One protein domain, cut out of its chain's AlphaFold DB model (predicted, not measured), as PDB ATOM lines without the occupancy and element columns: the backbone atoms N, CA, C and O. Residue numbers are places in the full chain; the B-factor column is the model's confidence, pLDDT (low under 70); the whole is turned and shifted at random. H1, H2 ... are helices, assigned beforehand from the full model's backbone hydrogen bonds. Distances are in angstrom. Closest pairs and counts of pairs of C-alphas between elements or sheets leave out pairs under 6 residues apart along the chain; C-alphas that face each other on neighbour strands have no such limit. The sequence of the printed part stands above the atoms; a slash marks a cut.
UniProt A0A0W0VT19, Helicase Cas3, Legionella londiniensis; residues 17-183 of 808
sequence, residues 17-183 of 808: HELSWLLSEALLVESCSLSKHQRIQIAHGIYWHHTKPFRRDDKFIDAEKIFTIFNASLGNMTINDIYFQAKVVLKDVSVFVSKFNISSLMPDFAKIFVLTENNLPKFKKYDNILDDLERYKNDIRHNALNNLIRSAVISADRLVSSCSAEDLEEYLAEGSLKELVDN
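AT A GLANCE: This is residues 17 to 183 of the 808 residues of the protein "Helicase Cas3" of Legionella londiniensis (UniProt A0A0W0VT19). What shape do these atoms make? A short helical hairpin, H1 and H2, forms the core, with H3 crossing H1, H4 passing near H1 and the long H5 crossing H2. The unnamed stretch of residues 101 to 132 loops round the hairpin between H4 and H5, and H6 and H7 lie by the last residues of H5. How much is printed, and how is it built? The printed part has 167 residues with seven named helices, H1 to H7 in order, and no named strand: the class is all helix. It is only just compact, close to loose, with a radius of gyration of the C-alphas of 18.0 A and spans of 54 by 44 by 37 A.

HOW THE PARTS SIT: What does the first helix meet? H1, residues 17 to 28, and H2, residues 36 to 47, touch as a hairpin, a shallow tilt of 23 degrees, opposite ways; their closest C-alphas, of His 17 and Tyr 47, are 5.3 A apart. With residues 18 to 22 alone, H1 touches H3, residues 63 to 73, at a steep tilt of 68 degrees, only just short of perpendicular, closest at C-alphas 22 and 63, 6.6 A. H1 is close but not clearly touching to H4, residues 79 to 100, with C-alphas 23 and 83 7.0 A apart as the closest. Where does the chain go from there? H5, residues 133 to 162, touches H2 at a steep tilt of 46 degrees, the same way, closest at C-alphas 45 and 150, 4.6 A. H6, residues 165 to 174, and H7, residues 179 to 182, are each close but not clearly touching to H5, at 7.4 A for C-alphas 160 and 168 and 7.0 A for C-alphas 159 and 180, the closest pairs. What do the backbones show? Every O i to N i+4 pair is within hydrogen-bond range in H2, H3, H5 and H6, against 7 of 8 in H1 and 15 of 18 in H4; H7 is too short for such a pair.

IN THESE COORDINATES: Where do the helices begin and end? H1 begins at C-alpha 17, (113.218, 128.850, 227.322), and H7 ends at C-alpha 182, (123.677, 107.664, 213.694). Which are longest? H5 runs 43.2 A from C-alpha 133, (84.979, 114.263, 215.826), to C-alpha 162; H4 runs 31.0 A, with a kink of 34 degrees near residue 93.

THE WHOLE: How far does it reach? The two C-alphas farthest apart, of Asp 131 and Glu 166, are 56.5 A apart; residues 53 to 58 and 129 to 134 stand free. Is it unbroken and confident? The printed part has no cut; the links H2 to H3 and H4 to H5 are long. Mean pLDDT of the printed part is 84.0, with 12 residues under 70, among them 30 to 32.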
ATOM      1  N   HIS A  17     114.267 129.307 228.246       88.44
ATOM      2  CA  HIS A  17     113.218 128.850 227.322       88.44
ATOM      3  C   HIS A  17     112.078 129.879 227.157       88.44
ATOM      4  O   HIS A  17     111.592 130.076 226.046       88.44
ATOM      5  N   GLU A  18     111.709 130.601 228.225       90.12
ATOM      6  CA  GLU A  18     110.708 131.683 228.185       90.12
ATOM      7  C   GLU A  18     111.217 132.873 227.356       90.12
ATOM      8  O   GLU A  18     110.486 133.424 226.534       90.12
ATOM      9  N   LEU A  19     112.495 133.234 227.521       90.38
ATOM     10  CA  LEU A  19     113.142 134.283 226.729       90.38
ATOM     11  C   LEU A  19     113.360 133.861 225.275       90.38
ATOM     12  O   LEU A  19     113.096 134.638 224.365       90.38
ATOM     13  N   SER A  20     113.810 132.627 225.041       90.31
ATOM     14  CA  SER A  20     114.034 132.090 223.695       90.31
ATOM     15  C   SER A  20     112.735 132.059 222.906       90.31
ATOM     16  O   SER A  20     112.728 132.436 221.740       90.31
ATOM     17  N   TRP A  21     111.625 131.687 223.552       91.12
ATOM     18  CA  TRP A  21     110.298 131.769 222.954       91.12
ATOM     19  C   TRP A  21     109.953 133.211 222.552       91.12
ATOM     20  O   TRP A  21     109.653 133.450 221.383       91.12
ATOM     21  N   LEU A  22     110.096 134.177 223.468       89.88
ATOM     22  CA  LEU A  22     109.822 135.597 223.209       89.88
ATOM     23  C   LEU A  22     110.629 136.143 222.014       89.88
ATOM     24  O   LEU A  22     110.090 136.830 221.148       89.88
ATOM     25  N   LEU A  23     111.925 135.824 221.954       88.56
ATOM     26  CA  LEU A  23     112.807 136.238 220.859       88.56
ATOM     27  C   LEU A  23     112.455 135.512 219.552       88.56
ATOM     28  O   LEU A  23     112.507 136.116 218.480       88.56
ATOM     29  N   SER A  24     112.080 134.231 219.633       87.06
ATOM     30  CA  SER A  24     111.705 133.428 218.467       87.06
ATOM     31  C   SER A  24     110.427 133.928 217.805       87.06
ATOM     32  O   SER A  24     110.372 133.954 216.580       87.06
ATOM     33  N   GLU A  25     109.443 134.399 218.576       84.94
ATOM     34  CA  GLU A  25     108.216 134.973 218.023       84.94
ATOM     35  C   GLU A  25     108.554 136.176 217.133       84.94
ATOM     36  O   GLU A  25     108.174 136.196 215.964       84.94
ATOM     37  N   ALA A  26     109.382 137.109 217.614       83.62
ATOM     38  CA  ALA A  26     109.817 138.259 216.820       83.62
ATOM     39  C   ALA A  26     110.590 137.863 215.541       83.62
ATOM     40  O   ALA A  26     110.376 138.452 214.477       83.62
ATOM     41  N   LEU A  27     111.458 136.846 215.619       82.88
ATOM     42  CA  LEU A  27     112.245 136.359 214.475       82.88
ATOM     43  C   LEU A  27     111.385 135.653 213.427       82.88
ATOM     44  O   LEU A  27     111.586 135.819 212.219       82.88
ATOM     45  N   LEU A  28     110.436 134.840 213.884       79.88
ATOM     46  CA  LEU A  28     109.680 133.947 213.024       79.88
ATOM     47  C   LEU A  28     108.486 134.638 212.371       79.88
ATOM     48  O   LEU A  28     108.082 134.136 211.326       79.88
ATOM     49  N   VAL A  29     107.981 135.767 212.909       75.06
ATOM     50  CA  VAL A  29     106.711 136.441 212.534       75.06
ATOM     51  C   VAL A  29     106.321 136.265 211.064       75.06
ATOM     52  O   VAL A  29     105.738 135.253 210.766       75.06
ATOM     53  N   GLU A  30     106.560 137.107 210.079       69.38
ATOM     54  CA  GLU A  30     106.146 136.799 208.691       69.38
ATOM     55  C   GLU A  30     107.312 136.189 207.897       69.38
ATOM     56  O   GLU A  30     107.864 136.833 207.013       69.38
ATOM     57  N   SER A  31     107.839 135.026 208.305       66.44
ATOM     58  CA  SER A  31     108.922 134.345 207.563       66.44
ATOM     59  C   SER A  31     108.391 133.776 206.242       66.44
ATOM     60  O   SER A  31     107.382 133.069 206.254       66.44
ATOM     61  N   CYS A  32     109.069 134.033 205.123       58.78
ATOM     62  CA  CYS A  32     108.579 133.738 203.770       58.78
ATOM     63  C   CYS A  32     108.487 132.240 203.399       58.78
ATOM     64  O   CYS A  32     107.888 131.919 202.377       58.78
ATOM     65  N   SER A  33     108.998 131.322 204.228       74.69
ATOM     66  CA  SER A  33     108.967 129.870 203.981       74.69
ATOM     67  C   SER A  33     108.171 129.047 205.003       74.69
ATOM     68  O   SER A  33     107.673 127.975 204.657       74.69
ATOM     69  N   LEU A  34     108.018 129.519 206.249       80.00
ATOM     70  CA  LEU A  34     107.281 128.794 207.291       80.00
ATOM     71  C   LEU A  34     105.809 129.210 207.328       80.00
ATOM     72  O   LEU A  34     105.465 130.382 207.511       80.00
ATOM     73  N   SER A  35     104.924 128.219 207.254       84.62
ATOM     74  CA  SER A  35     103.494 128.403 207.493       84.62
ATOM     75  C   SER A  35     103.210 128.836 208.935       84.62
ATOM     76  O   SER A  35     103.960 128.527 209.865       84.62
ATOM     77  N   LYS A  36     102.054 129.474 209.156       83.88
ATOM     78  CA  LYS A  36     101.573 129.830 210.504       83.88
ATOM     79  C   LYS A  36     101.595 128.634 211.465       83.88
ATOM     80  O   LYS A  36     101.973 128.785 212.621       83.88
ATOM     81  N   HIS A  37     101.218 127.447 210.987       82.88
ATOM     82  CA  HIS A  37     101.218 126.230 211.798       82.88
ATOM     83  C   HIS A  37     102.628 125.794 212.206       82.88
ATOM     84  O   HIS A  37     102.827 125.459 213.369       82.88
ATOM     85  N   GLN A  38     103.601 125.840 211.293       85.06
ATOM     86  CA  GLN A  38     104.998 125.522 211.610       85.06
ATOM     87  C   GLN A  38     105.581 126.503 212.629       85.06
ATOM     88  O   GLN A  38     106.246 126.071 213.563       85.06
ATOM     89  N   ARG A  39     105.278 127.802 212.513       85.44
ATOM     90  CA  ARG A  39     105.726 128.805 213.492       85.44
ATOM     91  C   ARG A  39     105.201 128.515 214.897       85.44
ATOM     92  O   ARG A  39     105.985 128.467 215.834       85.44
ATOM     93  N   ILE A  40     103.903 128.222 215.021       85.62
ATOM     94  CA  ILE A  40     103.279 127.851 216.305       85.62
ATOM     95  C   ILE A  40     103.941 126.602 216.906       85.62
ATOM     96  O   ILE A  40     104.148 126.528 218.111       85.62
ATOM     97  N   GLN A  41     104.276 125.622 216.069       88.19
ATOM     98  CA  GLN A  41     104.903 124.364 216.480       88.19
ATOM     99  C   GLN A  41     106.353 124.557 216.950       88.19
ATOM    100  O   GLN A  41     106.751 124.005 217.974       88.19
ATOM    101  N   ILE A  42     107.131 125.387 216.248       88.25
ATOM    102  CA  ILE A  42     108.487 125.767 216.668       88.25
ATOM    103  C   ILE A  42     108.429 126.520 218.000       88.25
ATOM    104  O   ILE A  42     109.150 126.169 218.931       88.25
ATOM    105  N   ALA A  43     107.527 127.495 218.122       88.88
ATOM    106  CA  ALA A  43     107.324 128.250 219.355       88.88
ATOM    107  C   ALA A  43     106.932 127.339 220.530       88.88
ATOM    108  O   ALA A  43     107.449 127.503 221.633       88.88
ATOM    109  N   HIS A  44     106.069 126.341 220.293       91.56
ATOM    110  CA  HIS A  44     105.718 125.322 221.287       91.56
ATOM    111  C   HIS A  44     106.940 124.506 221.721       91.56
ATOM    112  O   HIS A  44     107.209 124.422 222.918       91.56
ATOM    113  N   GLY A  45     107.717 123.976 220.771       91.06
ATOM    114  CA  GLY A  45     108.933 123.211 221.058       91.06
ATOM    115  C   GLY A  45     109.973 124.017 221.844       91.06
ATOM    116  O   GLY A  45     110.519 123.522 222.828       91.06
ATOM    117  N   ILE A  46     110.192 125.283 221.473       90.44
ATOM    118  CA  ILE A  46     111.085 126.197 222.200       90.44
ATOM    119  C   ILE A  46     110.543 126.495 223.598       90.44
ATOM    120  O   ILE A  46     111.309 126.514 224.552       90.44
ATOM    121  N   TYR A  47     109.242 126.705 223.773       90.56
ATOM    122  CA  TYR A  47     108.716 127.015 225.098       90.56
ATOM    123  C   TYR A  47     108.742 125.793 226.035       90.56
ATOM    124  O   TYR A  47     109.088 125.930 227.209       90.56
ATOM    125  N   TRP A  48     108.444 124.598 225.511       89.69
ATOM    126  CA  TRP A  48     108.264 123.361 226.275       89.69
ATOM    127  C   TRP A  48     109.421 122.353 226.152       89.69
ATOM    128  O   TRP A  48     109.215 121.182 226.446       89.69
ATOM    129  N   HIS A  49     110.636 122.725 225.737       88.44
ATOM    130  CA  HIS A  49     111.780 121.788 225.816       88.44
ATOM    131  C   HIS A  49     112.314 121.641 227.251       88.44
ATOM    132  O   HIS A  49     112.767 120.567 227.642       88.44
ATOM    133  N   HIS A  50     112.150 122.662 228.096       84.62
ATOM    134  CA  HIS A  50     112.375 122.550 229.538       84.62
ATOM    135  C   HIS A  50     111.074 122.577 230.325       84.62
ATOM    136  O   HIS A  50     110.055 123.116 229.901       84.62
ATOM    137  N   THR A  51     111.126 121.976 231.507       81.19
ATOM    138  CA  THR A  51     110.065 122.082 232.504       81.19
ATOM    139  C   THR A  51     109.992 123.508 233.046       81.19
ATOM    140  O   THR A  51     111.020 124.077 233.428       81.19
ATOM    141  N   LYS A  52     108.783 124.047 233.182       80.19
ATOM    142  CA  LYS A  52     108.521 125.332 233.827       80.19
ATOM    143  C   LYS A  52     108.945 125.281 235.303       80.19
ATOM    144  O   LYS A  52     108.613 124.324 235.998       80.19
ATOM    145  N   PRO A  53     109.674 126.261 235.848       77.31
ATOM    146  CA  PRO A  53     109.996 126.247 237.271       77.31
ATOM    147  C   PRO A  53     108.730 126.426 238.116       77.31
ATOM    148  O   PRO A  53     107.870 127.243 237.792       77.31
ATOM    149  N   PHE A  54     108.623 125.689 239.225       80.25
ATOM    150  CA  PHE A  54     107.586 125.968 240.215       80.25
ATOM    151  C   PHE A  54     107.849 127.339 240.847       80.25
ATOM    152  O   PHE A  54     108.902 127.529 241.452       80.25
ATOM    153  N   ARG A  55     106.897 128.268 240.725       80.56
ATOM    154  CA  ARG A  55     106.940 129.609 241.327       80.56
ATOM    155  C   ARG A  55     105.760 129.779 242.273       80.56
ATOM    156  O   ARG A  55     104.660 129.322 241.964       80.56
ATOM    157  N   ARG A  56     105.970 130.414 243.430       78.50
ATOM    158  CA  ARG A  56     104.886 130.618 244.418       78.50
ATOM    159  C   ARG A  56     103.852 131.641 243.954       78.50
ATOM    160  O   ARG A  56     102.669 131.471 244.219       78.50
ATOM    161  N   ASP A  57     104.332 132.688 243.297       81.12
ATOM    162  CA  ASP A  57     103.546 133.745 242.668       81.12
ATOM    163  C   ASP A  57     104.083 133.899 241.246       81.12
ATOM    164  O   ASP A  57     105.123 134.525 241.024       81.12
ATOM    165  N   ASP A  58     103.458 133.205 240.296       81.12
ATOM    166  CA  ASP A  58     103.960 133.162 238.928       81.12
ATOM    167  C   ASP A  58     103.593 134.448 238.185       81.12
ATOM    168  O   ASP A  58     102.459 134.649 237.756       81.12
ATOM    169  N   LYS A  59     104.582 135.331 238.033       84.56
ATOM    170  CA  LYS A  59     104.444 136.605 237.316       84.56
ATOM    171  C   LYS A  59     104.665 136.461 235.807       84.56
ATOM    172  O   LYS A  59     104.440 137.420 235.076       84.56
ATOM    173  N   PHE A  60     105.075 135.284 235.334       85.62
ATOM    174  CA  PHE A  60     105.472 135.013 233.949       85.62
ATOM    175  C   PHE A  60     104.351 134.295 233.187       85.62
ATOM    176  O   PHE A  60     104.512 133.167 232.725       85.62
ATOM    177  N   ILE A  61     103.182 134.937 233.112       84.00
ATOM    178  CA  ILE A  61     101.955 134.314 232.581       84.00
ATOM    179  C   ILE A  61     101.633 134.682 231.126       84.00
ATOM    180  O   ILE A  61     100.765 134.056 230.526       84.00
ATOM    181  N   ASP A  62     102.326 135.670 230.559       87.69
ATOM    182  CA  ASP A  62     102.150 136.147 229.185       87.69
ATOM    183  C   ASP A  62     103.438 136.822 228.671       87.69
ATOM    184  O   ASP A  62     104.391 137.049 229.429       87.69
ATOM    185  N   ALA A  63     103.476 137.118 227.367       87.44
ATOM    186  CA  ALA A  63     104.617 137.758 226.716       87.44
ATOM    187  C   ALA A  63     104.965 139.129 227.321       87.44
ATOM    188  O   ALA A  63     106.143 139.432 227.520       87.44
ATOM    189  N   GLU A  64     103.957 139.947 227.635       89.31
ATOM    190  CA  GLU A  64     104.129 141.321 228.112       89.31
ATOM    191  C   GLU A  64     104.815 141.361 229.477       89.31
ATOM    192  O   GLU A  64     105.772 142.113 229.685       89.31
ATOM    193  N   LYS A  65     104.388 140.508 230.408       88.94
ATOM    194  CA  LYS A  65     104.981 140.433 231.744       88.94
ATOM    195  C   LYS A  65     106.384 139.855 231.715       88.94
ATOM    196  O   LYS A  65     107.263 140.391 232.395       88.94
ATOM    197  N   ILE A  66     106.617 138.809 230.915       89.56
ATOM    198  CA  ILE A  66     107.965 138.255 230.707       89.56
ATOM    199  C   ILE A  66     108.894 139.356 230.194       89.56
ATOM    200  O   ILE A  66     109.960 139.578 230.772       89.56
ATOM    201  N   PHE A  67     108.471 140.078 229.154       90.75
ATOM    202  CA  PHE A  67     109.240 141.165 228.565       90.75
ATOM    203  C   PHE A  67     109.499 142.298 229.560       90.75
ATOM    204  O   PHE A  67     110.638 142.730 229.705       90.75
ATOM    205  N   THR A  68     108.475 142.744 230.289       90.12
ATOM    206  CA  THR A  68     108.582 143.850 231.252       90.12
ATOM    207  C   THR A  68     109.595 143.539 232.352       90.12
ATOM    208  O   THR A  68     110.471 144.356 232.642       90.12
ATOM    209  N   ILE A  69     109.524 142.338 232.937       89.50
ATOM    210  CA  ILE A  69     110.457 141.897 233.985       89.50
ATOM    211  C   ILE A  69     111.868 141.737 233.416       89.50
ATOM    212  O   ILE A  69     112.836 142.177 234.037       89.50
ATOM    213  N   PHE A  70     111.998 141.128 232.234       90.06
ATOM    214  CA  PHE A  70     113.296 140.952 231.593       90.06
ATOM    215  C   PHE A  70     113.948 142.296 231.272       90.06
ATOM    216  O   PHE A  70     115.095 142.513 231.650       90.06
ATOM    217  N   ASN A  71     113.215 143.226 230.662       88.94
ATOM    218  CA  ASN A  71     113.723 144.540 230.286       88.94
ATOM    219  C   ASN A  71     114.188 145.341 231.512       88.94
ATOM    220  O   ASN A  71     115.252 145.952 231.481       88.94
ATOM    221  N   ALA A  72     113.462 145.256 232.632       87.75
ATOM    222  CA  ALA A  72     113.885 145.855 233.899       87.75
ATOM    223  C   ALA A  72     115.183 145.243 234.469       87.75
ATOM    224  O   ALA A  72     115.857 145.873 235.283       87.75
ATOM    225  N   SER A  73     115.548 144.023 234.056       85.94
ATOM    226  CA  SER A  73     116.759 143.326 234.509       85.94
ATOM    227  C   SER A  73     118.014 143.600 233.671       85.94
ATOM    228  O   SER A  73     119.102 143.219 234.095       85.94
ATOM    229  N   LEU A  74     117.893 144.265 232.513       84.38
ATOM    230  CA  LEU A  74     118.990 144.418 231.546       84.38
ATOM    231  C   LEU A  74     120.048 145.472 231.923       84.38
ATOM    232  O   LEU A  74     121.082 145.566 231.257       84.38
ATOM    233  N   GLY A  75     119.846 146.235 232.999       83.81
ATOM    234  CA  GLY A  75     120.798 147.255 233.444       83.81
ATOM    235  C   GLY A  75     121.054 148.299 232.353       83.81
ATOM    236  O   GLY A  75     120.152 149.052 232.004       83.81
ATOM    237  N   ASN A  76     122.280 148.331 231.815       83.81
ATOM    238  CA  ASN A  76     122.686 149.261 230.751       83.81
ATOM    239  C   ASN A  76     122.407 148.743 229.329       83.81
ATOM    240  O   ASN A  76     122.610 149.482 228.370       83.81
ATOM    241  N   MET A  77     122.011 147.477 229.176       85.88
ATOM    242  CA  MET A  77     121.682 146.890 227.876       85.88
ATOM    243  C   MET A  77     120.203 147.102 227.546       85.88
ATOM    244  O   MET A  77     119.354 147.185 228.432       85.88
ATOM    245  N   THR A  78     119.880 147.134 226.260       87.88
ATOM    246  CA  THR A  78     118.503 147.137 225.758       87.88
ATOM    247  C   THR A  78     118.127 145.768 225.195       87.88
ATOM    248  O   THR A  78     118.989 144.964 224.829       87.88
ATOM    249  N   ILE A  79     116.825 145.491 225.058       86.75
ATOM    250  CA  ILE A  79     116.368 144.271 224.373       86.75
ATOM    251  C   ILE A  79     116.909 144.178 222.941       86.75
ATOM    252  O   ILE A  79     117.202 143.084 222.469       86.75
ATOM    253  N   ASN A  80     117.091 145.316 222.264       87.50
ATOM    254  CA  ASN A  80     117.625 145.349 220.907       87.50
ATOM    255  C   ASN A  80     119.087 144.893 220.861       87.50
ATOM    256  O   ASN A  80     119.461 144.208 219.912       87.50
ATOM    257  N   ASP A  81     119.879 145.193 221.895       88.81
ATOM    258  CA  ASP A  81     121.258 144.706 222.009       88.81
ATOM    259  C   ASP A  81     121.282 143.181 222.174       88.81
ATOM    260  O   ASP A  81     122.007 142.485 221.464       88.81
ATOM    261  N   ILE A  82     120.428 142.642 223.054       87.94
ATOM    262  CA  ILE A  82     120.290 141.192 223.264       87.94
ATOM    263  C   ILE A  82     119.805 140.496 221.990       87.94
ATOM    264  O   ILE A  82     120.360 139.477 221.579       87.94
ATOM    265  N   TYR A  83     118.791 141.058 221.339       88.50
ATOM    266  CA  TYR A  83     118.237 140.529 220.101       88.50
ATOM    267  C   TYR A  83     119.259 140.563 218.961       88.50
ATOM    268  O   TYR A  83     119.347 139.619 218.177       88.50
ATOM    269  N   PHE A  84     120.082 141.613 218.879       87.62
ATOM    270  CA  PHE A  84     121.190 141.680 217.931       87.62
ATOM    271  C   PHE A  84     122.216 140.571 218.183       87.62
ATOM    272  O   PHE A  84     122.575 139.865 217.243       87.62
ATOM    273  N   GLN A  85     122.631 140.359 219.435       87.31
ATOM    274  CA  GLN A  85     123.564 139.285 219.793       87.31
ATOM    275  C   GLN A  85     122.998 137.895 219.476       87.31
ATOM    276  O   GLN A  85     123.685 137.072 218.877       87.31
ATOM    277  N   ALA A  86     121.721 137.650 219.785       86.69
ATOM    278  CA  ALA A  86     121.048 136.404 219.417       86.69
ATOM    279  C   ALA A  86     121.076 136.170 217.895       86.69
ATOM    280  O   ALA A  86     121.340 135.058 217.441       86.69
ATOM    281  N   LYS A  87     120.875 137.225 217.091       85.75
ATOM    282  CA  LYS A  87     120.992 137.145 215.627       85.75
ATOM    283  C   LYS A  87     122.411 136.848 215.149       85.75
ATOM    284  O   LYS A  87     122.545 136.162 214.141       85.75
ATOM    285  N   VAL A  88     123.449 137.349 215.822       86.44
ATOM    286  CA  VAL A  88     124.847 137.020 215.488       86.44
ATOM    287  C   VAL A  88     125.091 135.526 215.692       86.44
ATOM    288  O   VAL A  88     125.472 134.849 214.743       86.44
ATOM    289  N   VAL A  89     124.734 134.987 216.859       85.31
ATOM    290  CA  VAL A  89     124.891 133.552 217.152       85.31
ATOM    291  C   VAL A  89     124.108 132.685 216.160       85.31
ATOM    292  O   VAL A  89     124.628 131.707 215.633       85.31
ATOM    293  N   LEU A  90     122.862 133.051 215.841       83.06
ATOM    294  CA  LEU A  90     122.063 132.303 214.866       83.06
ATOM    295  C   LEU A  90     122.626 132.374 213.437       83.06
ATOM    296  O   LEU A  90     122.435 131.435 212.663       83.06
ATOM    297  N   LYS A  91     123.320 133.461 213.069       81.69
ATOM    298  CA  LYS A  91     124.047 133.540 211.795       81.69
ATOM    299  C   LYS A  91     125.242 132.592 211.780       81.69
ATOM    300  O   LYS A  91     125.444 131.942 210.759       81.69
ATOM    301  N   ASP A  92     125.962 132.441 212.886       81.56
ATOM    302  CA  ASP A  92     127.053 131.463 212.976       81.56
ATOM    303  C   ASP A  92     126.508 130.034 212.829       81.56
ATOM    304  O   ASP A  92     127.015 129.248 212.030       81.56
ATOM    305  N   VAL A  93     125.375 129.733 213.476       78.19
ATOM    306  CA  VAL A  93     124.654 128.459 213.291       78.19
ATOM    307  C   VAL A  93     124.219 128.260 211.832       78.19
ATOM    308  O   VAL A  93     124.284 127.145 211.314       78.19
ATOM    309  N   SER A  94     123.830 129.328 211.123       74.62
ATOM    310  CA  SER A  94     123.401 129.240 209.719       74.62
ATOM    311  C   SER A  94     124.494 128.723 208.771       74.62
ATOM    312  O   SER A  94     124.179 128.072 207.771       74.62
ATOM    313  N   VAL A  95     125.774 128.925 209.113       75.00
ATOM    314  CA  VAL A  95     126.905 128.349 208.370       75.00
ATOM    315  C   VAL A  95     126.845 126.824 208.416       75.00
ATOM    316  O   VAL A  95     126.998 126.169 207.386       75.00
ATOM    317  N   PHE A  96     126.529 126.243 209.573       72.69
ATOM    318  CA  PHE A  96     126.372 124.796 209.721       72.69
ATOM    319  C   PHE A  96     125.105 124.286 209.032       72.69
ATOM    320  O   PHE A  96     125.156 123.283 208.328       72.69
ATOM    321  N   VAL A  97     123.991 125.017 209.142       71.88
ATOM    322  CA  VAL A  97     122.713 124.699 208.467       71.88
ATOM    323  C   VAL A  97     122.880 124.603 206.948       71.88
ATOM    324  O   VAL A  97     122.240 123.759 206.316       71.88
ATOM    325  N   SER A  98     123.761 125.416 206.355       69.38
ATOM    326  CA  SER A  98     124.035 125.375 204.913       69.38
ATOM    327  C   SER A  98     124.536 124.007 204.428       69.38
ATOM    328  O   SER A  98     124.280 123.643 203.281       69.38
ATOM    329  N   LYS A  99     125.148 123.207 205.314       73.06
ATOM    330  CA  LYS A  99     125.584 121.829 205.034       73.06
ATOM    331  C   LYS A  99     124.425 120.816 204.996       73.06
ATOM    332  O   LYS A  99     124.598 119.723 204.469       73.06
ATOM    333  N   PHE A 100     123.240 121.166 205.507       68.25
ATOM    334  CA  PHE A 100     122.086 120.263 205.662       68.25
ATOM    335  C   PHE A 100     120.939 120.513 204.658       68.25
ATOM    336  O   PHE A 100     119.854 119.963 204.825       68.25
ATOM    337  N   ASN A 101     121.134 121.334 203.613       68.31
ATOM    338  CA  ASN A 101     120.104 121.682 202.605       68.31
ATOM    339  C   ASN A 101     118.780 122.245 203.173       68.31
ATOM    340  O   ASN A 101     117.739 122.202 202.518       68.31
ATOM    341  N   ILE A 102     118.810 122.812 204.379       71.25
ATOM    342  CA  ILE A 102     117.637 123.366 205.081       71.25
ATOM    343  C   ILE A 102     117.713 124.890 205.243       71.25
ATOM    344  O   ILE A 102     116.982 125.478 206.036       71.25
ATOM    345  N   SER A 103     118.559 125.559 204.456       69.56
ATOM    346  CA  SER A 103     118.770 127.013 204.499       69.56
ATOM    347  C   SER A 103     117.482 127.822 204.300       69.56
ATOM    348  O   SER A 103     117.363 128.935 204.803       69.56
ATOM    349  N   SER A 104     116.494 127.256 203.599       68.94
ATOM    350  CA  SER A 104     115.175 127.864 203.394       68.94
ATOM    351  C   SER A 104     114.339 127.968 204.673       68.94
ATOM    352  O   SER A 104     113.375 128.726 204.686       68.94
ATOM    353  N   LEU A 105     114.686 127.249 205.743       70.94
ATOM    354  CA  LEU A 105     113.979 127.274 207.029       70.94
ATOM    355  C   LEU A 105     114.520 128.342 207.996       70.94
ATOM    356  O   LEU A 105     113.995 128.475 209.102       70.94
ATOM    357  N   MET A 106     115.547 129.103 207.601       74.56
ATOM    358  CA  MET A 106     116.112 130.152 208.451       74.56
ATOM    359  C   MET A 106     115.164 131.357 208.590       74.56
ATOM    360  O   MET A 106     114.490 131.728 207.626       74.56
ATOM    361  N   PRO A 107     115.117 132.004 209.772       75.19
ATOM    362  CA  PRO A 107     114.355 133.223 209.965       75.19
ATOM    363  C   PRO A 107     115.007 134.394 209.226       75.19
ATOM    364  O   PRO A 107     116.204 134.404 208.933       75.19
ATOM    365  N   ASP A 108     114.208 135.426 208.974       77.31
ATOM    366  CA  ASP A 108     114.702 136.666 208.392       77.31
ATOM    367  C   ASP A 108     115.471 137.485 209.442       77.31
ATOM    368  O   ASP A 108     114.894 138.144 210.311       77.31
ATOM    369  N   PHE A 109     116.800 137.460 209.341       79.75
ATOM    370  CA  PHE A 109     117.698 138.183 210.241       79.75
ATOM    371  C   PHE A 109     117.632 139.717 210.101       79.75
ATOM    372  O   PHE A 109     118.176 140.427 210.959       79.75
ATOM    373  N   ALA A 110     116.986 140.253 209.059       80.69
ATOM    374  CA  ALA A 110     116.788 141.693 208.902       80.69
ATOM    375  C   ALA A 110     115.726 142.247 209.864       80.69
ATOM    376  O   ALA A 110     115.727 143.446 210.151       80.69
ATOM    377  N   LYS A 111     114.861 141.392 210.424       80.31
ATOM    378  CA  LYS A 111     113.794 141.820 211.333       80.31
ATOM    379  C   LYS A 111     114.331 142.445 212.613       80.31
ATOM    380  O   LYS A 111     115.385 142.061 213.134       80.31
ATOM    381  N   ILE A 112     113.574 143.409 213.124       83.38
ATOM    382  CA  ILE A 112     113.788 144.074 214.414       83.38
ATOM    383  C   ILE A 112     112.876 143.404 215.447       83.38
ATOM    384  O   ILE A 112     111.859 142.815 215.086       83.38
ATOM    385  N   PHE A 113     113.258 143.455 216.722       86.31
ATOM    386  CA  PHE A 113     112.437 142.914 217.793       86.31
ATOM    387  C   PHE A 113     111.116 143.687 217.903       86.31
ATOM    388  O   PHE A 113     111.116 144.905 218.080       86.31
ATOM    389  N   VAL A 114     109.997 142.965 217.825       85.62
ATOM    390  CA  VAL A 114     108.654 143.479 218.108       85.62
ATOM    391  C   VAL A 114     108.005 142.524 219.094       85.62
ATOM    392  O   VAL A 114     107.946 141.319 218.844       85.62
ATOM    393  N   LEU A 115     107.528 143.063 220.214       84.19
ATOM    394  CA  LEU A 115     106.798 142.278 221.197       84.19
ATOM    395  C   LEU A 115     105.445 141.861 220.612       84.19
ATOM    396  O   LEU A 115     104.629 142.704 220.250       84.19
ATOM    397  N   THR A 116     105.205 140.558 220.536       77.94
ATOM    398  CA  THR A 116     103.916 139.987 220.136       77.94
ATOM    399  C   THR A 116     103.021 139.791 221.359       77.94
ATOM    400  O   THR A 116     103.437 139.128 222.308       77.94
ATOM    401  N   GLU A 117     101.779 140.288 221.328       68.50
ATOM    402  CA  GLU A 117     100.752 140.085 222.375       68.50
ATOM    403  C   GLU A 117     100.150 138.663 222.339       68.50
ATOM    404  O   GLU A 117      98.936 138.459 222.297       68.50
ATOM    405  N   ASN A 118     101.006 137.643 222.306       71.38
ATOM    406  CA  ASN A 118     100.579 136.253 222.237       71.38
ATOM    407  C   ASN A 118     100.466 135.644 223.638       71.38
ATOM    408  O   ASN A 118     101.328 135.819 224.502       71.38
ATOM    409  N   ASN A 119      99.405 134.858 223.832       81.38
ATOM    410  CA  ASN A 119      99.307 133.956 224.972       81.38
ATOM    411  C   ASN A 119     100.427 132.911 224.910       81.38
ATOM    412  O   ASN A 119     100.844 132.498 223.825       81.38
ATOM    413  N   LEU A 120     100.859 132.437 226.080       86.25
ATOM    414  CA  LEU A 120     101.830 131.351 226.168       86.25
ATOM    415  C   LEU A 120     101.327 130.101 225.418       86.25
ATOM    416  O   LEU A 120     100.126 129.795 225.474       86.25
ATOM    417  N   PRO A 121     102.212 129.345 224.740       88.06
ATOM    418  CA  PRO A 121     101.828 128.096 224.097       88.06
ATOM    419  C   PRO A 121     101.248 127.114 225.120       88.06
ATOM    420  O   PRO A 121     101.895 126.803 226.115       88.06
ATOM    421  N   LYS A 122     100.051 126.572 224.874       86.94
ATOM    422  CA  LYS A 122      99.478 125.520 225.734       86.94
ATOM    423  C   LYS A 122     100.267 124.220 225.585       86.94
ATOM    424  O   LYS A 122     100.583 123.841 224.457       86.94
ATOM    425  N   PHE A 123     100.531 123.509 226.684       87.38
ATOM    426  CA  PHE A 123     101.242 122.229 226.626       87.38
ATOM    427  C   PHE A 123     100.465 121.182 225.814       87.38
ATOM    428  O   PHE A 123     101.000 120.625 224.852       87.38
ATOM    429  N   LYS A 124      99.183 120.986 226.145       88.88
ATOM    430  CA  LYS A 124      98.221 120.193 225.369       88.88
ATOM    431  C   LYS A 124      97.056 121.057 224.921       88.88
ATOM    432  O   LYS A 124      96.556 121.900 225.667       88.88
ATOM    433  N   LYS A 125      96.605 120.826 223.695       85.25
ATOM    434  CA  LYS A 125      95.432 121.476 223.128       85.25
ATOM    435  C   LYS A 125      94.314 120.449 223.011       85.25
ATOM    436  O   LYS A 125      94.340 119.632 222.101       85.25
ATOM    437  N   TYR A 126      93.367 120.498 223.940       87.69
ATOM    438  CA  TYR A 126      92.089 119.804 223.836       87.69
ATOM    439  C   TYR A 126      90.977 120.748 224.265       87.69
ATOM    440  O   TYR A 126      91.094 121.442 225.276       87.69
ATOM    441  N   ASP A 127      89.913 120.785 223.478       76.25
ATOM    442  CA  ASP A 127      88.789 121.683 223.693       76.25
ATOM    443  C   ASP A 127      87.469 120.899 223.677       76.25
ATOM    444  O   ASP A 127      87.280 120.012 222.846       76.25
ATOM    445  N   ASN A 128      86.566 121.209 224.610       70.88
ATOM    446  CA  ASN A 128      85.273 120.546 224.784       70.88
ATOM    447  C   ASN A 128      84.074 121.397 224.309       70.88
ATOM    448  O   ASN A 128      82.931 121.028 224.572       70.88
ATOM    449  N   ILE A 129      84.300 122.515 223.600       63.88
ATOM    450  CA  ILE A 129      83.231 123.458 223.215       63.88
ATOM    451  C   ILE A 129      82.210 122.859 222.222       63.88
ATOM    452  O   ILE A 129      81.054 123.275 222.240       63.88
ATOM    453  N   LEU A 130      82.593 121.915 221.349       62.66
ATOM    454  CA  LEU A 130      81.684 121.309 220.355       62.66
ATOM    455  C   LEU A 130      81.845 119.786 220.259       62.66
ATOM    456  O   LEU A 130      82.960 119.268 220.282       62.66
ATOM    457  N   ASP A 131      80.725 119.090 220.053       77.50
ATOM    458  CA  ASP A 131      80.635 117.629 219.901       77.50
ATOM    459  C   ASP A 131      81.016 117.179 218.483       77.50
ATOM    460  O   ASP A 131      80.207 116.595 217.759       77.50
ATOM    461  N   ASP A 132      82.246 117.480 218.069       86.25
ATOM    462  CA  ASP A 132      82.720 117.241 216.705       86.25
ATOM    463  C   ASP A 132      83.984 116.369 216.665       86.25
ATOM    464  O   ASP A 132      85.035 116.733 217.194       86.25
ATOM    465  N   LEU A 133      83.882 115.219 215.988       91.44
ATOM    466  CA  LEU A 133      84.979 114.263 215.826       91.44
ATOM    467  C   LEU A 133      86.161 114.859 215.054       91.44
ATOM    468  O   LEU A 133      87.304 114.611 215.434       91.44
ATOM    469  N   GLU A 134      85.917 115.669 214.020       92.00
ATOM    470  CA  GLU A 134      87.006 116.246 213.220       92.00
ATOM    471  C   GLU A 134      87.830 117.254 214.024       92.00
ATOM    472  O   GLU A 134      89.054 117.325 213.886       92.00
ATOM    473  N   ARG A 135      87.192 117.986 214.941       90.62
ATOM    474  CA  ARG A 135      87.905 118.860 215.874       90.62
ATOM    475  C   ARG A 135      88.839 118.070 216.789       90.62
ATOM    476  O   ARG A 135      90.008 118.437 216.893       90.62
ATOM    477  N   TYR A 136      88.364 116.971 217.379       93.69
ATOM    478  CA  TYR A 136      89.215 116.097 218.194       93.69
ATOM    479  C   TYR A 136      90.398 115.550 217.387       93.69
ATOM    480  O   TYR A 136      91.530 115.609 217.866       93.69
ATOM    481  N   LYS A 137      90.183 115.096 216.144       94.56
ATOM    482  CA  LYS A 137      91.276 114.648 215.261       94.56
ATOM    483  C   LYS A 137      92.300 115.752 214.997       94.56
ATOM    484  O   LYS A 137      93.501 115.497 215.018       94.56
ATOM    485  N   ASN A 138      91.850 116.983 214.761       92.75
ATOM    486  CA  ASN A 138      92.745 118.118 214.530       92.75
ATOM    487  C   ASN A 138      93.589 118.456 215.764       92.75
ATOM    488  O   ASN A 138      94.787 118.711 215.630       92.75
ATOM    489  N   ASP A 139      92.993 118.410 216.953       92.62
ATOM    490  CA  ASP A 139      93.702 118.593 218.221       92.62
ATOM    491  C   ASP A 139      94.735 117.476 218.452       92.62
ATOM    492  O   ASP A 139      95.891 117.761 218.772       92.62
ATOM    493  N   ILE A 140      94.378 116.216 218.174       95.00
ATOM    494  CA  ILE A 140      95.291 115.063 218.234       95.00
ATOM    495  C   ILE A 140      96.479 115.250 217.283       95.00
ATOM    496  O   ILE A 140      97.628 115.151 217.710       95.00
ATOM    497  N   ARG A 141      96.230 115.562 216.003       94.50
ATOM    498  CA  ARG A 141      97.289 115.789 214.999       94.50
ATOM    499  C   ARG A 141      98.223 116.926 215.419       94.50
ATOM    500  O   ARG A 141      99.436 116.833 215.225       94.50
ATOM    501  N   HIS A 142      97.666 117.989 215.999       92.88
ATOM    502  CA  HIS A 142      98.433 119.126 216.498       92.88
ATOM    503  C   HIS A 142      99.332 118.744 217.680       92.88
ATOM    504  O   HIS A 142     100.525 119.051 217.662       92.88
ATOM    505  N   ASN A 143      98.784 118.049 218.680       94.00
ATOM    506  CA  ASN A 143      99.542 117.624 219.854       94.00
ATOM    507  C   ASN A 143     100.597 116.562 219.511       94.00
ATOM    508  O   ASN A 143     101.711 116.634 220.022       94.00
ATOM    509  N   ALA A 144     100.293 115.624 218.609       94.62
ATOM    510  CA  ALA A 144     101.246 114.621 218.139       94.62
ATOM    511  C   ALA A 144     102.490 115.274 217.514       94.62
ATOM    512  O   ALA A 144     103.616 114.901 217.841       94.62
ATOM    513  N   LEU A 145     102.298 116.298 216.674       93.12
ATOM    514  CA  LEU A 145     103.406 117.048 216.082       93.12
ATOM    515  C   LEU A 145     104.200 117.836 217.137       93.12
ATOM    516  O   LEU A 145     105.430 117.774 217.124       93.12
ATOM    517  N   ASN A 146     103.510 118.477 218.091       93.00
ATOM    518  CA  ASN A 146     104.154 119.179 219.207       93.00
ATOM    519  C   ASN A 146     105.059 118.220 219.998       93.00
ATOM    520  O   ASN A 146     106.193 118.557 220.330       93.00
ATOM    521  N   ASN A 147     104.589 116.997 220.272       92.31
ATOM    522  CA  ASN A 147     105.376 115.998 220.994       92.31
ATOM    523  C   ASN A 147     106.631 115.580 220.233       92.31
ATOM    524  O   ASN A 147     107.687 115.457 220.847       92.31
ATOM    525  N   LEU A 148     106.519 115.354 218.920       92.69
ATOM    526  CA  LEU A 148     107.647 114.944 218.087       92.69
ATOM    527  C   LEU A 148     108.722 116.030 218.038       92.69
ATOM    528  O   LEU A 148     109.893 115.737 218.264       92.69
ATOM    529  N   ILE A 149     108.325 117.285 217.810       91.50
ATOM    530  CA  ILE A 149     109.254 118.422 217.772       91.50
ATOM    531  C   ILE A 149     109.916 118.606 219.135       91.50
ATOM    532  O   ILE A 149     111.138 118.692 219.221       91.50
ATOM    533  N   ARG A 150     109.126 118.592 220.212       90.50
ATOM    534  CA  ARG A 150     109.641 118.681 221.581       90.50
ATOM    535  C   ARG A 150     110.621 117.546 221.889       90.50
ATOM    536  O   ARG A 150     111.667 117.799 222.476       90.50
ATOM    537  N   SER A 151     110.316 116.318 221.471       89.75
ATOM    538  CA  SER A 151     111.197 115.165 221.668       89.75
ATOM    539  C   SER A 151     112.500 115.282 220.899       89.75
ATOM    540  O   SER A 151     113.556 115.002 221.461       89.75
ATOM    541  N   ALA A 152     112.449 115.755 219.654       88.69
ATOM    542  CA  ALA A 152     113.643 115.997 218.855       88.69
ATOM    543  C   ALA A 152     114.553 117.049 219.509       88.69
ATOM    544  O   ALA A 152     115.743 116.797 219.674       88.69
ATOM    545  N   VAL A 153     113.990 118.179 219.955       89.50
ATOM    546  CA  VAL A 153     114.755 119.253 220.617       89.50
ATOM    547  C   VAL A 153     115.384 118.764 221.922       89.50
ATOM    548  O   VAL A 153     116.574 118.968 222.134       89.50
ATOM    549  N   ILE A 154     114.620 118.074 222.775       87.88
ATOM    550  CA  ILE A 154     115.129 117.543 224.051       87.88
ATOM    551  C   ILE A 154     116.203 116.473 223.823       87.88
ATOM    552  O   ILE A 154     117.173 116.413 224.572       87.88
ATOM    553  N   SER A 155     116.032 115.615 222.816       85.62
ATOM    554  CA  SER A 155     117.019 114.574 222.507       85.62
ATOM    555  C   SER A 155     118.320 115.199 222.004       85.62
ATOM    556  O   SER A 155     119.381 114.855 222.510       85.62
ATOM    557  N   ALA A 156     118.241 116.174 221.093       86.25
ATOM    558  CA  ALA A 156     119.407 116.901 220.597       86.25
ATOM    559  C   ALA A 156     120.155 117.642 221.721       86.25
ATOM    560  O   ALA A 156     121.376 117.537 221.813       86.25
ATOM    561  N   ASP A 157     119.424 118.325 222.609       87.19
ATOM    562  CA  ASP A 157     119.989 119.013 223.779       87.19
ATOM    563  C   ASP A 157     120.772 118.051 224.685       87.19
ATOM    564  O   ASP A 157     121.899 118.341 225.085       87.19
ATOM    565  N   ARG A 158     120.217 116.860 224.948       84.81
ATOM    566  CA  ARG A 158     120.874 115.829 225.767       84.81
ATOM    567  C   ARG A 158     122.116 115.241 225.101       84.81
ATOM    568  O   ARG A 158     123.115 115.079 225.791       84.81
ATOM    569  N   LEU A 159     122.065 114.948 223.798       85.62
ATOM    570  CA  LEU A 159     123.214 114.412 223.053       85.62
ATOM    571  C   LEU A 159     124.398 115.375 223.114       85.62
ATOM    572  O   LEU A 159     125.482 115.000 223.557       85.62
ATOM    573  N   VAL A 160     124.168 116.638 222.752       87.19
ATOM    574  CA  VAL A 160     125.218 117.663 222.755       87.19
ATOM    575  C   VAL A 160     125.730 117.913 224.173       87.19
ATOM    576  O   VAL A 160     126.934 118.001 224.377       87.19
ATOM    577  N   SER A 161     124.840 117.949 225.169       87.00
ATOM    578  CA  SER A 161     125.222 118.141 226.577       87.00
ATOM    579  C   SER A 161     126.029 116.981 227.167       87.00
ATOM    580  O   SER A 161     126.676 117.163 228.195       87.00
ATOM    581  N   SER A 162     125.959 115.789 226.567       85.69
ATOM    582  CA  SER A 162     126.722 114.615 227.005       85.69
ATOM    583  C   SER A 162     128.131 114.534 226.409       85.69
ATOM    584  O   SER A 162     128.953 113.784 226.928       85.69
ATOM    585  N   CYS A 163     128.419 115.311 225.359       88.50
ATOM    586  CA  CYS A 163     129.736 115.354 224.724       88.50
ATOM    587  C   CYS A 163     130.745 116.097 225.606       88.50
ATOM    588  O   CYS A 163     130.398 117.079 226.273       88.50
ATOM    589  N   SER A 164     132.012 115.674 225.581       91.31
ATOM    590  CA  SER A 164     133.082 116.497 226.141       91.31
ATOM    591  C   SER A 164     133.302 117.745 225.274       91.31
ATOM    592  O   SER A 164     132.873 117.810 224.121       91.31
ATOM    593  N   ALA A 165     133.957 118.766 225.834       91.19
ATOM    594  CA  ALA A 165     134.275 119.976 225.075       91.19
ATOM    595  C   ALA A 165     135.189 119.677 223.873       91.19
ATOM    596  O   ALA A 165     135.015 120.285 222.822       91.19
ATOM    597  N   GLU A 166     136.113 118.727 224.040       91.50
ATOM    598  CA  GLU A 166     137.060 118.288 223.012       91.50
ATOM    599  C   GLU A 166     136.322 117.569 221.873       91.50
ATOM    600  O   GLU A 166     136.428 117.993 220.723       91.50
ATOM    601  N   ASP A 167     135.478 116.582 222.200       88.00
ATOM    602  CA  ASP A 167     134.698 115.844 221.192       88.00
ATOM    603  C   ASP A 167     133.763 116.782 220.419       88.00
ATOM    604  O   ASP A 167     133.620 116.689 219.202       88.00
ATOM    605  N   LEU A 168     133.102 117.716 221.115       88.12
ATOM    606  CA  LEU A 168     132.182 118.652 220.471       88.12
ATOM    607  C   LEU A 168     132.917 119.610 219.524       88.12
ATOM    608  O   LEU A 168     132.385 119.934 218.461       88.12
ATOM    609  N   GLU A 169     134.114 120.071 219.892       88.06
ATOM    610  CA  GLU A 169     134.951 120.898 219.019       88.06
ATOM    611  C   GLU A 169     135.365 120.129 217.757       88.06
ATOM    612  O   GLU A 169     135.267 120.678 216.657       88.06
ATOM    613  N   GLU A 170     135.715 118.848 217.893       88.69
ATOM    614  CA  GLU A 170     136.027 117.952 216.776       88.69
ATOM    615  C   GLU A 170     134.815 117.752 215.852       88.69
ATOM    616  O   GLU A 170     134.887 118.081 214.664       88.69
ATOM    617  N   TYR A 171     133.652 117.363 216.395       86.62
ATOM    618  CA  TYR A 171     132.416 117.208 215.613       86.62
ATOM    619  C   TYR A 171     132.029 118.485 214.851       86.62
ATOM    620  O   TYR A 171     131.509 118.428 213.729       86.62
ATOM    621  N   LEU A 172     132.246 119.658 215.456       83.44
ATOM    622  CA  LEU A 172     131.970 120.951 214.829       83.44
ATOM    623  C   LEU A 172     132.978 121.280 213.723       83.44
ATOM    624  O   LEU A 172     132.566 121.737 212.650       83.44
ATOM    625  N   ALA A 173     134.269 121.052 213.967       83.81
ATOM    626  CA  ALA A 173     135.339 121.310 213.010       83.81
ATOM    627  C   ALA A 173     135.196 120.433 211.759       83.81
ATOM    628  O   ALA A 173     135.274 120.930 210.631       83.81
ATOM    629  N   GLU A 174     134.903 119.150 211.952       84.69
ATOM    630  CA  GLU A 174     134.730 118.173 210.876       84.69
ATOM    631  C   GLU A 174     133.349 118.266 210.212       84.69
ATOM    632  O   GLU A 174     133.174 117.925 209.040       84.69
ATOM    633  N   GLY A 175     132.353 118.808 210.918       78.69
ATOM    634  CA  GLY A 175     130.964 118.821 210.460       78.69
ATOM    635  C   GLY A 175     130.294 117.448 210.541       78.69
ATOM    636  O   GLY A 175     129.364 117.189 209.776       78.69
ATOM    637  N   SER A 176     130.751 116.598 211.460       82.69
ATOM    638  CA  SER A 176     130.323 115.214 211.688       82.69
ATOM    639  C   SER A 176     129.260 115.073 212.787       82.69
ATOM    640  O   SER A 176     128.916 113.963 213.162       82.69
ATOM    641  N   LEU A 177     128.622 116.166 213.244       81.19
ATOM    642  CA  LEU A 177     127.521 116.136 214.237       81.19
ATOM    643  C   LEU A 177     126.392 115.129 213.934       81.19
ATOM    644  O   LEU A 177     125.650 114.742 214.834       81.19
ATOM    645  N   LYS A 178     126.229 114.722 212.670       79.81
ATOM    646  CA  LYS A 178     125.278 113.680 212.277       79.81
ATOM    647  C   LYS A 178     125.602 112.321 212.925       79.81
ATOM    648  O   LYS A 178     124.677 111.589 213.258       79.81
ATOM    649  N   GLU A 179     126.872 112.015 213.166       82.75
ATOM    650  CA  GLU A 179     127.321 110.750 213.760       82.75
ATOM    651  C   GLU A 179     126.777 110.548 215.180       82.75
ATOM    652  O   GLU A 179     126.432 109.432 215.552       82.75
ATOM    653  N   LEU A 180     126.557 111.632 215.938       81.00
ATOM    654  CA  LEU A 180     125.874 111.577 217.239       81.00
ATOM    655  C   LEU A 180     124.448 111.019 217.143       81.00
ATOM    656  O   LEU A 180     123.939 110.451 218.106       81.00
ATOM    657  N   VAL A 181     123.789 111.211 215.998       77.94
ATOM    658  CA  VAL A 181     122.448 110.680 215.727       77.94
ATOM    659  C   VAL A 181     122.535 109.265 215.174       77.94
ATOM    660  O   VAL A 181     121.735 108.423 215.569       77.94
ATOM    661  N   ASP A 182     123.495 108.991 214.290       71.00
ATOM    662  CA  ASP A 182     123.677 107.664 213.694       71.00
ATOM    663  C   ASP A 182     124.072 106.622 214.772       71.00
ATOM    664  O   ASP A 182     123.592 105.492 214.740       71.00
ATOM    665  N   ASN A 183     124.806 107.027 215.816       66.12
ATOM    666  CA  ASN A 183     125.111 106.196 216.992       66.12
ATOM    667  C   ASN A 183     123.881 105.836 217.853       66.12
ATOM    668  O   ASN A 183     123.988 105.012 218.760       66.12
TER     669      ASN A 183